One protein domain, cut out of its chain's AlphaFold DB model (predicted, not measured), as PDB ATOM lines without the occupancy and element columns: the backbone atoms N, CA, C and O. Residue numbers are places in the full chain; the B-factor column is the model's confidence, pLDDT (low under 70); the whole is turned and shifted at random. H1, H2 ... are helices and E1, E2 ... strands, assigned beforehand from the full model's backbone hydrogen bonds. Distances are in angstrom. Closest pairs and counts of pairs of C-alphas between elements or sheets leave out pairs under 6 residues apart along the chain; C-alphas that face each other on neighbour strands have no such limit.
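What this domain is: This is residues 5 to 84 of the 267 residues of the protein "TBCC domain-containing protein 1" of Triticum turgidum subsp. durum (UniProt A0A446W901). One long helix, H3, makes the longest axis, and its last residues, 78 to 84, stick out free of the rest. Off to one side of its first half, H1 and the one-turn H2 sit together, with one long link, residues 46 to 62, running from H2 to H3, while the short strand E1 passes the first residue of H3. The printed part has 80 residues, with E1, H1, H2 and H3 in that order along the chain; it is mostly helix, though under half of the residues are in named elements. It is only just compact, close to loose, with a radius of gyration of the C-alphas of 14.0 A and spans of 46 by 31 by 21 A.

How they stand to each other: Start at H3, residues 63 to 84, which touches no helix. Beside its first residue look for E1, residues 20 to 22: the closest C-alphas, those of Val 21 and Ala 63, are 5.2 A apart. E1 pairs with no named strand, but residues 20 to 21 pair antiparallel with residues 10 to 11, and residues 21 to 22 with residues 61 to 62. E1 and H1, residues 24 to 32, meet only through their link. H1 touches H2, residues 42 to 45, the closest C-alphas being those of Gly 31 and Leu 42, 6.1 A apart. H3 is apart from both H1 and H2. In H3 every O i to N i+4 pair is within hydrogen-bond range; in H1 2 of 5 are, beside 6 of 6 O i to N i+3 pairs, and H2 is too short for an i+4 pair.

Where its parts are: Find C-alpha 63 at (-5.574, 27.382, -10.677); from there H3 runs 31.8 A to C-alpha 84 at (-5.757, -4.122, -14.658). H1 begins at C-alpha 24, (-11.111, 27.563, -21.225), and is 14.0 A long; E1 measures 7.0 A and H2 5.1 A.

The domain as a whole: The C-alphas of Glu 13 and Lys 84 are the two farthest apart, at 46.3 A. The printed part has no cut. The link from H2 to H3, 17 residues, is long. Mean pLDDT of the printed part is 70.7, with 34 residues under 70, among them 31 to 45 and 80 to 84.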
ATOM      1  N   LEU A   5       0.954  25.873 -14.234       75.50
ATOM      2  CA  LEU A   5      -0.309  26.601 -14.115       75.50
ATOM      3  C   LEU A   5      -0.094  28.100 -13.878       75.50
ATOM      4  O   LEU A   5      -0.817  28.897 -14.453       75.50
ATOM      5  N   THR A   6       0.956  28.501 -13.152       76.25
ATOM      6  CA  THR A   6       1.301  29.925 -12.956       76.25
ATOM      7  C   THR A   6       1.785  30.615 -14.238       76.25
ATOM      8  O   THR A   6       1.791  31.836 -14.299       76.25
ATOM      9  N   LEU A   7       2.180  29.852 -15.270       78.12
ATOM     10  CA  LEU A   7       2.538  30.391 -16.592       78.12
ATOM     11  C   LEU A   7       1.331  30.536 -17.528       78.12
ATOM     12  O   LEU A   7       1.445  31.202 -18.553       78.12
ATOM     13  N   LEU A   8       0.229  29.848 -17.224       77.06
ATOM     14  CA  LEU A   8      -0.974  29.790 -18.059       77.06
ATOM     15  C   LEU A   8      -2.159  30.539 -17.442       77.06
ATOM     16  O   LEU A   8      -3.115  30.814 -18.156       77.06
ATOM     17  N   ALA A   9      -2.115  30.814 -16.140       80.62
ATOM     18  CA  ALA A   9      -3.179  31.479 -15.409       80.62
ATOM     19  C   ALA A   9      -3.044  33.004 -15.464       80.62
ATOM     20  O   ALA A   9      -1.943  33.547 -15.347       80.62
ATOM     21  N   ASP A  10      -4.187  33.673 -15.571       79.38
ATOM     22  CA  ASP A  10      -4.306  35.117 -15.427       79.38
ATOM     23  C   ASP A  10      -4.481  35.479 -13.947       79.38
ATOM     24  O   ASP A  10      -5.143  34.766 -13.188       79.38
ATOM     25  N   SER A  11      -3.880  36.594 -13.527       74.62
ATOM     26  CA  SER A  11      -4.038  37.134 -12.173       74.62
ATOM     27  C   SER A  11      -5.228  38.087 -12.135       74.62
ATOM     28  O   SER A  11      -5.285  39.057 -12.892       74.62
ATOM     29  N   VAL A  12      -6.182  37.801 -11.255       72.00
ATOM     30  CA  VAL A  12      -7.299  38.696 -10.921       72.00
ATOM     31  C   VAL A  12      -6.875  39.593  -9.753       72.00
ATOM     32  O   VAL A  12      -6.022  39.193  -8.964       72.00
ATOM     33  N   GLU A  13      -7.434  40.805  -9.628       55.06
ATOM     34  CA  GLU A  13      -7.098  41.731  -8.535       55.06
ATOM     35  C   GLU A  13      -7.313  41.081  -7.150       55.06
ATOM     36  O   GLU A  13      -8.431  40.972  -6.649       55.06
ATOM     37  N   GLY A  14      -6.215  40.621  -6.550       58.19
ATOM     38  CA  GLY A  14      -6.158  39.924  -5.270       58.19
ATOM     39  C   GLY A  14      -4.734  39.429  -5.006       58.19
ATOM     40  O   GLY A  14      -4.038  38.986  -5.915       58.19
ATOM     41  N   GLU A  15      -4.257  39.543  -3.769       47.38
ATOM     42  CA  GLU A  15      -2.874  39.211  -3.413       47.38
ATOM     43  C   GLU A  15      -2.774  37.736  -2.973       47.38
ATOM     44  O   GLU A  15      -3.225  37.382  -1.888       47.38
ATOM     45  N   GLY A  16      -2.211  36.858  -3.821       59.47
ATOM     46  CA  GLY A  16      -1.928  35.450  -3.475       59.47
ATOM     47  C   GLY A  16      -2.039  34.443  -4.633       59.47
ATOM     48  O   GLY A  16      -2.546  34.775  -5.700       59.47
ATOM     49  N   ASP A  17      -1.588  33.195  -4.416       54.50
ATOM     50  CA  ASP A  17      -1.694  32.055  -5.370       54.50
ATOM     51  C   ASP A  17      -3.176  31.700  -5.679       54.50
ATOM     52  O   ASP A  17      -3.479  31.103  -6.709       54.50
ATOM     53  N   ASP A  18      -4.107  32.147  -4.825       57.06
ATOM     54  CA  ASP A  18      -5.564  31.984  -4.970       57.06
ATOM     55  C   ASP A  18      -6.202  32.973  -5.967       57.06
ATOM     56  O   ASP A  18      -7.373  32.836  -6.318       57.06
ATOM     57  N   SER A  19      -5.441  33.968  -6.440       69.12
ATOM     58  CA  SER A  19      -5.892  34.956  -7.438       69.12
ATOM     59  C   SER A  19      -5.727  34.486  -8.888       69.12
ATOM     60  O   SER A  19      -6.156  35.174  -9.818       69.12
ATOM     61  N   LEU A  20      -5.085  33.332  -9.087       81.88
ATOM     62  CA  LEU A  20      -4.774  32.789 -10.401       81.88
ATOM     63  C   LEU A  20      -5.953  31.984 -10.941       81.88
ATOM     64  O   LEU A  20      -6.374  30.993 -10.340       81.88
ATOM     65  N   VAL A  21      -6.454  32.380 -12.107       84.25
ATOM     66  CA  VAL A  21      -7.556  31.703 -12.797       84.25
ATOM     67  C   VAL A  21      -7.145  31.285 -14.204       84.25
ATOM     68  O   VAL A  21      -6.354  31.950 -14.863       84.25
ATOM     69  N   LEU A  22      -7.689  30.168 -14.676       84.00
ATOM     70  CA  LEU A  22      -7.539  29.697 -16.043       84.00
ATOM     71  C   LEU A  22      -8.861  29.851 -16.788       84.00
ATOM     72  O   LEU A  22      -9.932  29.470 -16.310       84.00
ATOM     73  N   THR A  23      -8.757  30.388 -17.993       82.44
ATOM     74  CA  THR A  23      -9.823  30.395 -18.990       82.44
ATOM     75  C   THR A  23      -9.872  29.055 -19.724       82.44
ATOM     76  O   THR A  23      -8.915  28.279 -19.709       82.44
ATOM     77  N   MET A  24     -10.977  28.781 -20.418       79.31
ATOM     78  CA  MET A  24     -11.111  27.563 -21.225       79.31
ATOM     79  C   MET A  24      -9.993  27.435 -22.277       79.31
ATOM     80  O   MET A  24      -9.430  26.358 -22.452       79.31
ATOM     81  N   GLU A  25      -9.616  28.541 -22.924       78.00
ATOM     82  CA  GLU A  25      -8.562  28.576 -23.946       78.00
ATOM     83  C   GLU A  25      -7.178  28.240 -23.367       78.00
ATOM     84  O   GLU A  25      -6.458  27.384 -23.886       78.00
ATOM     85  N   THR A  26      -6.812  28.858 -22.241       81.06
ATOM     86  CA  THR A  26      -5.527  28.590 -21.569       81.06
ATOM     87  C   THR A  26      -5.469  27.187 -20.975       81.06
ATOM     88  O   THR A  26      -4.404  26.564 -20.956       81.06
ATOM     89  N   PHE A  27      -6.614  26.648 -20.556       79.88
ATOM     90  CA  PHE A  27      -6.736  25.270 -20.116       79.88
ATOM     91  C   PHE A  27      -6.502  24.280 -21.261       79.88
ATOM     92  O   PHE A  27      -5.733  23.340 -21.082       79.88
ATOM     93  N   GLU A  28      -7.056  24.497 -22.460       78.94
ATOM     94  CA  GLU A  28      -6.815  23.617 -23.615       78.94
ATOM     95  C   GLU A  28      -5.327  23.515 -23.991       78.94
ATOM     96  O   GLU A  28      -4.869  22.457 -24.440       78.94
ATOM     97  N   HIS A  29      -4.525  24.544 -23.698       77.06
ATOM     98  CA  HIS A  29      -3.073  24.482 -23.869       77.06
ATOM     99  C   HIS A  29      -2.387  23.425 -22.978       77.06
ATOM    100  O   HIS A  29      -1.331  22.902 -23.347       77.06
ATOM    101  N   LEU A  30      -2.984  23.023 -21.850       74.94
ATOM    102  CA  LEU A  30      -2.488  21.897 -21.045       74.94
ATOM    103  C   LEU A  30      -2.612  20.558 -21.782       74.94
ATOM    104  O   LEU A  30      -1.827  19.647 -21.513       74.94
ATOM    105  N   GLY A  31      -3.513  20.447 -22.763       67.19
ATOM    106  CA  GLY A  31      -3.651  19.265 -23.618       67.19
ATOM    107  C   GLY A  31      -2.395  18.964 -24.446       67.19
ATOM    108  O   GLY A  31      -2.141  17.813 -24.799       67.19
ATOM    109  N   PHE A  32      -1.533  19.961 -24.688       64.88
ATOM    110  CA  PHE A  32      -0.216  19.734 -25.302       64.88
ATOM    111  C   PHE A  32       0.768  19.006 -24.374       64.88
ATOM    112  O   PHE A  32       1.756  18.426 -24.836       64.88
ATOM    113  N   LEU A  33       0.539  19.063 -23.063       65.44
ATOM    114  CA  LEU A  33       1.445  18.560 -22.033       65.44
ATOM    115  C   LEU A  33       0.933  17.272 -21.391       65.44
ATOM    116  O   LEU A  33       1.747  16.420 -21.027       65.44
ATOM    117  N   VAL A  34      -0.388  17.132 -21.278       66.38
ATOM    118  CA  VAL A  34      -1.064  16.027 -20.602       66.38
ATOM    119  C   VAL A  34      -1.887  15.250 -21.628       66.38
ATOM    120  O   VAL A  34      -2.791  15.789 -22.257       66.38
ATOM    121  N   HIS A  35      -1.542  13.977 -21.830       58.22
ATOM    122  CA  HIS A  35      -2.241  13.100 -22.769       58.22
ATOM    123  C   HIS A  35      -3.350  12.342 -22.036       58.22
ATOM    124  O   HIS A  35      -3.055  11.473 -21.215       58.22
ATOM    125  N   PHE A  36      -4.602  12.670 -22.345       59.66
ATOM    126  CA  PHE A  36      -5.785  11.964 -21.856       59.66
ATOM    127  C   PHE A  36      -6.154  10.822 -22.811       59.66
ATOM    128  O   PHE A  36      -5.889  10.888 -24.013       59.66
ATOM    129  N   SER A  37      -6.692   9.733 -22.264       49.25
ATOM    130  CA  SER A  37      -7.005   8.514 -23.013       49.25
ATOM    131  C   SER A  37      -8.030   8.763 -24.125       49.25
ATOM    132  O   SER A  37      -9.086   9.336 -23.876       49.25
ATOM    133  N   GLU A  38      -7.689   8.292 -25.330       50.75
ATOM    134  CA  GLU A  38      -8.520   8.144 -26.537       50.75
ATOM    135  C   GLU A  38      -9.574   9.235 -26.794       50.75
ATOM    136  O   GLU A  38     -10.747   9.105 -26.459       50.75
ATOM    137  N   GLY A  39      -9.158  10.285 -27.509       51.53
ATOM    138  CA  GLY A  39     -10.051  11.088 -28.355       51.53
ATOM    139  C   GLY A  39     -10.989  12.069 -27.650       51.53
ATOM    140  O   GLY A  39     -11.687  12.804 -28.342       51.53
ATOM    141  N   THR A  40     -10.988  12.125 -26.320       58.19
ATOM    142  CA  THR A  40     -11.723  13.139 -25.553       58.19
ATOM    143  C   THR A  40     -10.918  14.437 -25.495       58.19
ATOM    144  O   THR A  40      -9.726  14.429 -25.178       58.19
ATOM    145  N   SER A  41     -11.538  15.568 -25.853       60.16
ATOM    146  CA  SER A  41     -10.892  16.870 -25.668       60.16
ATOM    147  C   SER A  41     -10.748  17.157 -24.173       60.16
ATOM    148  O   SER A  41     -11.557  16.711 -23.357       60.16
ATOM    149  N   LEU A  42      -9.720  17.913 -23.784       68.44
ATOM    150  CA  LEU A  42      -9.494  18.262 -22.378       68.44
ATOM    151  C   LEU A  42     -10.719  18.971 -21.766       68.44
ATOM    152  O   LEU A  42     -11.086  18.719 -20.621       68.44
ATOM    153  N   SER A  43     -11.397  19.783 -22.579       63.91
ATOM    154  CA  SER A  43     -12.666  20.447 -22.276       63.91
ATOM    155  C   SER A  43     -13.841  19.490 -22.025       63.91
ATOM    156  O   SER A  43     -14.754  19.847 -21.293       63.91
ATOM    157  N   GLN A  44     -13.827  18.273 -22.578       65.75
ATOM    158  CA  GLN A  44     -14.829  17.235 -22.290       65.75
ATOM    159  C   GLN A  44     -14.489  16.421 -21.039       65.75
ATOM    160  O   GLN A  44     -15.386  15.924 -20.365       65.75
ATOM    161  N   ALA A  45     -13.199  16.269 -20.732       67.75
ATOM    162  CA  ALA A  45     -12.746  15.558 -19.538       67.75
ATOM    163  C   ALA A  45     -12.967  16.382 -18.255       67.75
ATOM    164  O   ALA A  45     -13.208  15.825 -17.183       67.75
ATOM    165  N   ALA A  46     -12.890  17.709 -18.362       73.62
ATOM    166  CA  ALA A  46     -13.112  18.643 -17.269       73.62
ATOM    167  C   ALA A  46     -14.552  19.175 -17.268       73.62
ATOM    168  O   ALA A  46     -14.919  20.017 -18.080       73.62
ATOM    169  N   THR A  47     -15.365  18.748 -16.303       71.56
ATOM    170  CA  THR A  47     -16.755  19.223 -16.163       71.56
ATOM    171  C   THR A  47     -16.871  20.629 -15.568       71.56
ATOM    172  O   THR A  47     -17.951  21.206 -15.577       71.56
ATOM    173  N   PHE A  48     -15.778  21.208 -15.065       78.31
ATOM    174  CA  PHE A  48     -15.802  22.486 -14.347       78.31
ATOM    175  C   PHE A  48     -15.925  23.734 -15.238       78.31
ATOM    176  O   PHE A  48     -16.174  24.809 -14.706       78.31
ATOM    177  N   PHE A  49     -15.806  23.604 -16.566       72.44
ATOM    178  CA  PHE A  49     -16.126  24.679 -17.524       72.44
ATOM    179  C   PHE A  49     -17.521  24.535 -18.157       72.44
ATOM    180  O   PHE A  49     -17.913  25.368 -18.974       72.44
ATOM    181  N   ALA A  50     -18.268  23.476 -17.822       65.31
ATOM    182  CA  ALA A  50     -19.600  23.257 -18.367       65.31
ATOM    183  C   ALA A  50     -20.595  24.225 -17.710       65.31
ATOM    184  O   ALA A  50     -21.044  24.010 -16.585       65.31
ATOM    185  N   ASN A  51     -20.937  25.298 -18.420       61.50
ATOM    186  CA  ASN A  51     -22.026  26.179 -18.021       61.50
ATOM    187  C   ASN A  51     -23.376  25.496 -18.279       61.50
ATOM    188  O   ASN A  51     -23.582  24.868 -19.316       61.50
ATOM    189  N   SER A  52     -24.326  25.676 -17.362       55.78
ATOM    190  CA  SER A  52     -25.723  25.256 -17.555       55.78
ATOM    191  C   SER A  52     -26.470  26.103 -18.597       55.78
ATOM    192  O   SER A  52     -27.545  25.705 -19.040       55.78
ATOM    193  N   ASP A  53     -25.920  27.266 -18.958       66.38
ATOM    194  CA  ASP A  53     -26.488  28.235 -19.897       66.38
ATOM    195  C   ASP A  53     -25.599  28.337 -21.157       66.38
ATOM    196  O   ASP A  53     -24.439  28.749 -21.038       66.38
ATOM    197  N   PRO A  54     -26.098  27.946 -22.346       61.56
ATOM    198  CA  PRO A  54     -25.337  27.974 -23.595       61.56
ATOM    199  C   PRO A  54     -25.045  29.388 -24.126       61.56
ATOM    200  O   PRO A  54     -24.158  29.521 -24.967       61.56
ATOM    201  N   ASP A  55     -25.741  30.425 -23.644       70.50
ATOM    202  CA  ASP A  55     -25.536  31.816 -24.078       70.50
ATOM    203  C   ASP A  55     -24.507  32.572 -23.207       70.50
ATOM    204  O   ASP A  55     -24.150  33.716 -23.507       70.50
ATOM    205  N   MET A  56     -23.986  31.943 -22.143       65.62
ATOM    206  CA  MET A  56     -23.025  32.543 -21.207       65.62
ATOM    207  C   MET A  56     -21.600  31.990 -21.423       65.62
ATOM    208  O   MET A  56     -21.420  30.769 -21.451       65.62
ATOM    209  N   PRO A  57     -20.553  32.840 -21.529       66.56
ATOM    210  CA  PRO A  57     -19.169  32.377 -21.668       66.56
ATOM    211  C   PRO A  57     -18.694  31.590 -20.436       66.56
ATOM    212  O   PRO A  57     -19.101  31.872 -19.307       66.56
ATOM    213  N   ALA A  58     -17.830  30.592 -20.649       72.62
ATOM    214  CA  ALA A  58     -17.262  29.755 -19.587       72.62
ATOM    215  C   ALA A  58     -16.578  30.619 -18.516       72.62
ATOM    216  O   ALA A  58     -15.672  31.396 -18.828       72.62
ATOM    217  N   ALA A  59     -17.021  30.489 -17.262       76.62
ATOM    218  CA  ALA A  59     -16.422  31.226 -16.158       76.62
ATOM    219  C   ALA A  59     -14.952  30.793 -15.959       76.62
ATOM    220  O   ALA A  59     -14.648  29.604 -16.097       76.62
ATOM    221  N   PRO A  60     -14.033  31.722 -15.634       80.06
ATOM    222  CA  PRO A  60     -12.661  31.369 -15.286       80.06
ATOM    223  C   PRO A  60     -12.637  30.486 -14.035       80.06
ATOM    224  O   PRO A  60     -13.389  30.722 -13.089       80.06
ATOM    225  N   VAL A  61     -11.752  29.491 -14.011       82.94
ATOM    226  CA  VAL A  61     -11.653  28.512 -12.918       82.94
ATOM    227  C   VAL A  61     -10.325  28.665 -12.193       82.94
ATOM    228  O   VAL A  61      -9.302  28.913 -12.825       82.94
ATOM    229  N   SER A  62     -10.312  28.527 -10.866       85.06
ATOM    230  CA  SER A  62      -9.096  28.747 -10.076       85.06
ATOM    231  C   SER A  62      -7.991  27.739 -10.413       85.06
ATOM    232  O   SER A  62      -8.230  26.548 -10.639       85.06
ATOM    233  N   ALA A  63      -6.743  28.209 -10.407       82.38
ATOM    234  CA  ALA A  63      -5.574  27.382 -10.677       82.38
ATOM    235  C   ALA A  63      -5.416  26.248  -9.656       82.38
ATOM    236  O   ALA A  63      -4.997  25.152 -10.027       82.38
ATOM    237  N   ALA A  64      -5.808  26.479  -8.399       82.38
ATOM    238  CA  ALA A  64      -5.844  25.455  -7.358       82.38
ATOM    239  C   ALA A  64      -6.803  24.306  -7.721       82.38
ATOM    240  O   ALA A  64      -6.421  23.139  -7.674       82.38
ATOM    241  N   GLN A  65      -8.012  24.626  -8.192       82.25
ATOM    242  CA  GLN A  65      -8.991  23.617  -8.602       82.25
ATOM    243  C   GLN A  65      -8.510  22.810  -9.818       82.25
ATOM    244  O   GLN A  65      -8.669  21.587  -9.860       82.25
ATOM    245  N   VAL A  66      -7.876  23.469 -10.793       83.81
ATOM    246  CA  VAL A  66      -7.270  22.792 -11.954       83.81
ATOM    247  C   VAL A  66      -6.107  21.891 -11.526       83.81
ATOM    248  O   VAL A  66      -5.963  20.777 -12.034       83.81
ATOM    249  N   HIS A  67      -5.286  22.347 -10.580       83.81
ATOM    250  CA  HIS A  67      -4.170  21.584 -10.031       83.81
ATOM    251  C   HIS A  67      -4.634  20.290  -9.353       83.81
ATOM    252  O   HIS A  67      -4.125  19.213  -9.673       83.81
ATOM    253  N   ASP A  68      -5.630  20.385  -8.477       85.12
ATOM    254  CA  ASP A  68      -6.170  19.235  -7.749       85.12
ATOM    255  C   ASP A  68      -6.838  18.237  -8.697       85.12
ATOM    256  O   ASP A  68      -6.634  17.027  -8.579       85.12
ATOM    257  N   TRP A  69      -7.554  18.729  -9.712       85.25
ATOM    258  CA  TRP A  69      -8.128  17.876 -10.751       85.25
ATOM    259  C   TRP A  69      -7.055  17.128 -11.560       85.25
ATOM    260  O   TRP A  69      -7.222  15.942 -11.861       85.25
ATOM    261  N   ILE A  70      -5.930  17.773 -11.897       83.75
ATOM    262  CA  ILE A  70      -4.803  17.103 -12.570       83.75
ATOM    263  C   ILE A  70      -4.214  16.014 -11.670       83.75
ATOM    264  O   ILE A  70      -3.984  14.897 -12.140       83.75
ATOM    265  N   LEU A  71      -3.979  16.313 -10.388       83.31
ATOM    266  CA  LEU A  71      -3.457  15.332  -9.437       83.31
ATOM    267  C   LEU A  71      -4.389  14.127  -9.311       83.31
ATOM    268  O   LEU A  71      -3.925  12.991  -9.407       83.31
ATOM    269  N   GLN A  72      -5.696  14.366  -9.193       81.88
ATOM    270  CA  GLN A  72      -6.694  13.306  -9.131       81.88
ATOM    271  C   GLN A  72      -6.674  12.435 -10.391       81.88
ATOM    272  O   GLN A  72      -6.680  11.213 -10.289       81.88
ATOM    273  N   ASN A  73      -6.563  13.032 -11.582       79.00
ATOM    274  CA  ASN A  73      -6.450  12.266 -12.826       79.00
ATOM    275  C   ASN A  73      -5.177  11.422 -12.898       79.00
ATOM    276  O   ASN A  73      -5.215  10.302 -13.410       79.00
ATOM    277  N   ILE A  74      -4.051  11.934 -12.395       80.88
ATOM    278  CA  ILE A  74      -2.797  11.174 -12.328       80.88
ATOM    279  C   ILE A  74      -2.965   9.970 -11.395       80.88
ATOM    280  O   ILE A  74      -2.565   8.864 -11.763       80.88
ATOM    281  N   VAL A  75      -3.585  10.166 -10.226       82.25
ATOM    282  CA  VAL A  75      -3.858   9.103  -9.247       82.25
ATOM    283  C   VAL A  75      -4.824   8.066  -9.820       82.25
ATOM    284  O   VAL A  75      -4.462   6.896  -9.895       82.25
ATOM    285  N   SER A  76      -5.987   8.479 -10.331       74.31
ATOM    286  CA  SER A  76      -6.979   7.566 -10.917       74.31
ATOM    287  C   SER A  76      -6.440   6.816 -12.136       74.31
ATOM    288  O   SER A  76      -6.726   5.634 -12.322       74.31
ATOM    289  N   SER A  77      -5.589   7.455 -12.946       71.50
ATOM    290  CA  SER A  77      -4.882   6.761 -14.028       71.50
ATOM    291  C   SER A  77      -3.951   5.679 -13.475       71.50
ATOM    292  O   SER A  77      -3.925   4.566 -13.996       71.50
ATOM    293  N   LEU A  78      -3.188   5.982 -12.422       71.56
ATOM    294  CA  LEU A  78      -2.258   5.040 -11.796       71.56
ATOM    295  C   LEU A  78      -2.984   3.860 -11.123       71.56
ATOM    296  O   LEU A  78      -2.516   2.722 -11.211       71.56
ATOM    297  N   GLU A  79      -4.144   4.109 -10.517       73.88
ATOM    298  CA  GLU A  79      -5.022   3.088  -9.934       73.88
ATOM    299  C   GLU A  79      -5.618   2.180 -11.013       73.88
ATOM    300  O   GLU A  79      -5.508   0.960 -10.907       73.88
ATOM    301  N   PHE A  80      -6.108   2.744 -12.123       63.69
ATOM    302  CA  PHE A  80      -6.597   1.963 -13.265       63.69
ATOM    303  C   PHE A  80      -5.507   1.062 -13.878       63.69
ATOM    304  O   PHE A  80      -5.770  -0.079 -14.266       63.69
ATOM    305  N   TYR A  81      -4.252   1.531 -13.937       58.88
ATOM    306  CA  TYR A  81      -3.114   0.691 -14.338       58.88
ATOM    307  C   TYR A  81      -2.834  -0.449 -13.346       58.88
ATOM    308  O   TYR A  81      -2.348  -1.506 -13.760       58.88
ATOM    309  N   THR A  82      -3.144  -0.252 -12.064       53.97
ATOM    310  CA  THR A  82      -2.900  -1.222 -10.987       53.97
ATOM    311  C   THR A  82      -4.022  -2.266 -10.904       53.97
ATOM    312  O   THR A  82      -3.728  -3.457 -10.815       53.97
ATOM    313  N   GLU A  83      -5.292  -1.878 -11.067       48.97
ATOM    314  CA  GLU A  83      -6.446  -2.797 -11.101       48.97
ATOM    315  C   GLU A  83      -6.423  -3.738 -12.315       48.97
ATOM    316  O   GLU A  83      -6.733  -4.927 -12.210       48.97
ATOM    317  N   LYS A  84      -5.946  -3.265 -13.473       46.59
ATOM    318  CA  LYS A  84      -5.757  -4.122 -14.658       46.59
ATOM    319  C   LYS A  84      -4.650  -5.173 -14.479       46.59
ATOM    320  O   LYS A  84      -4.541  -6.088 -15.296       46.59
TER     321      LYS A  84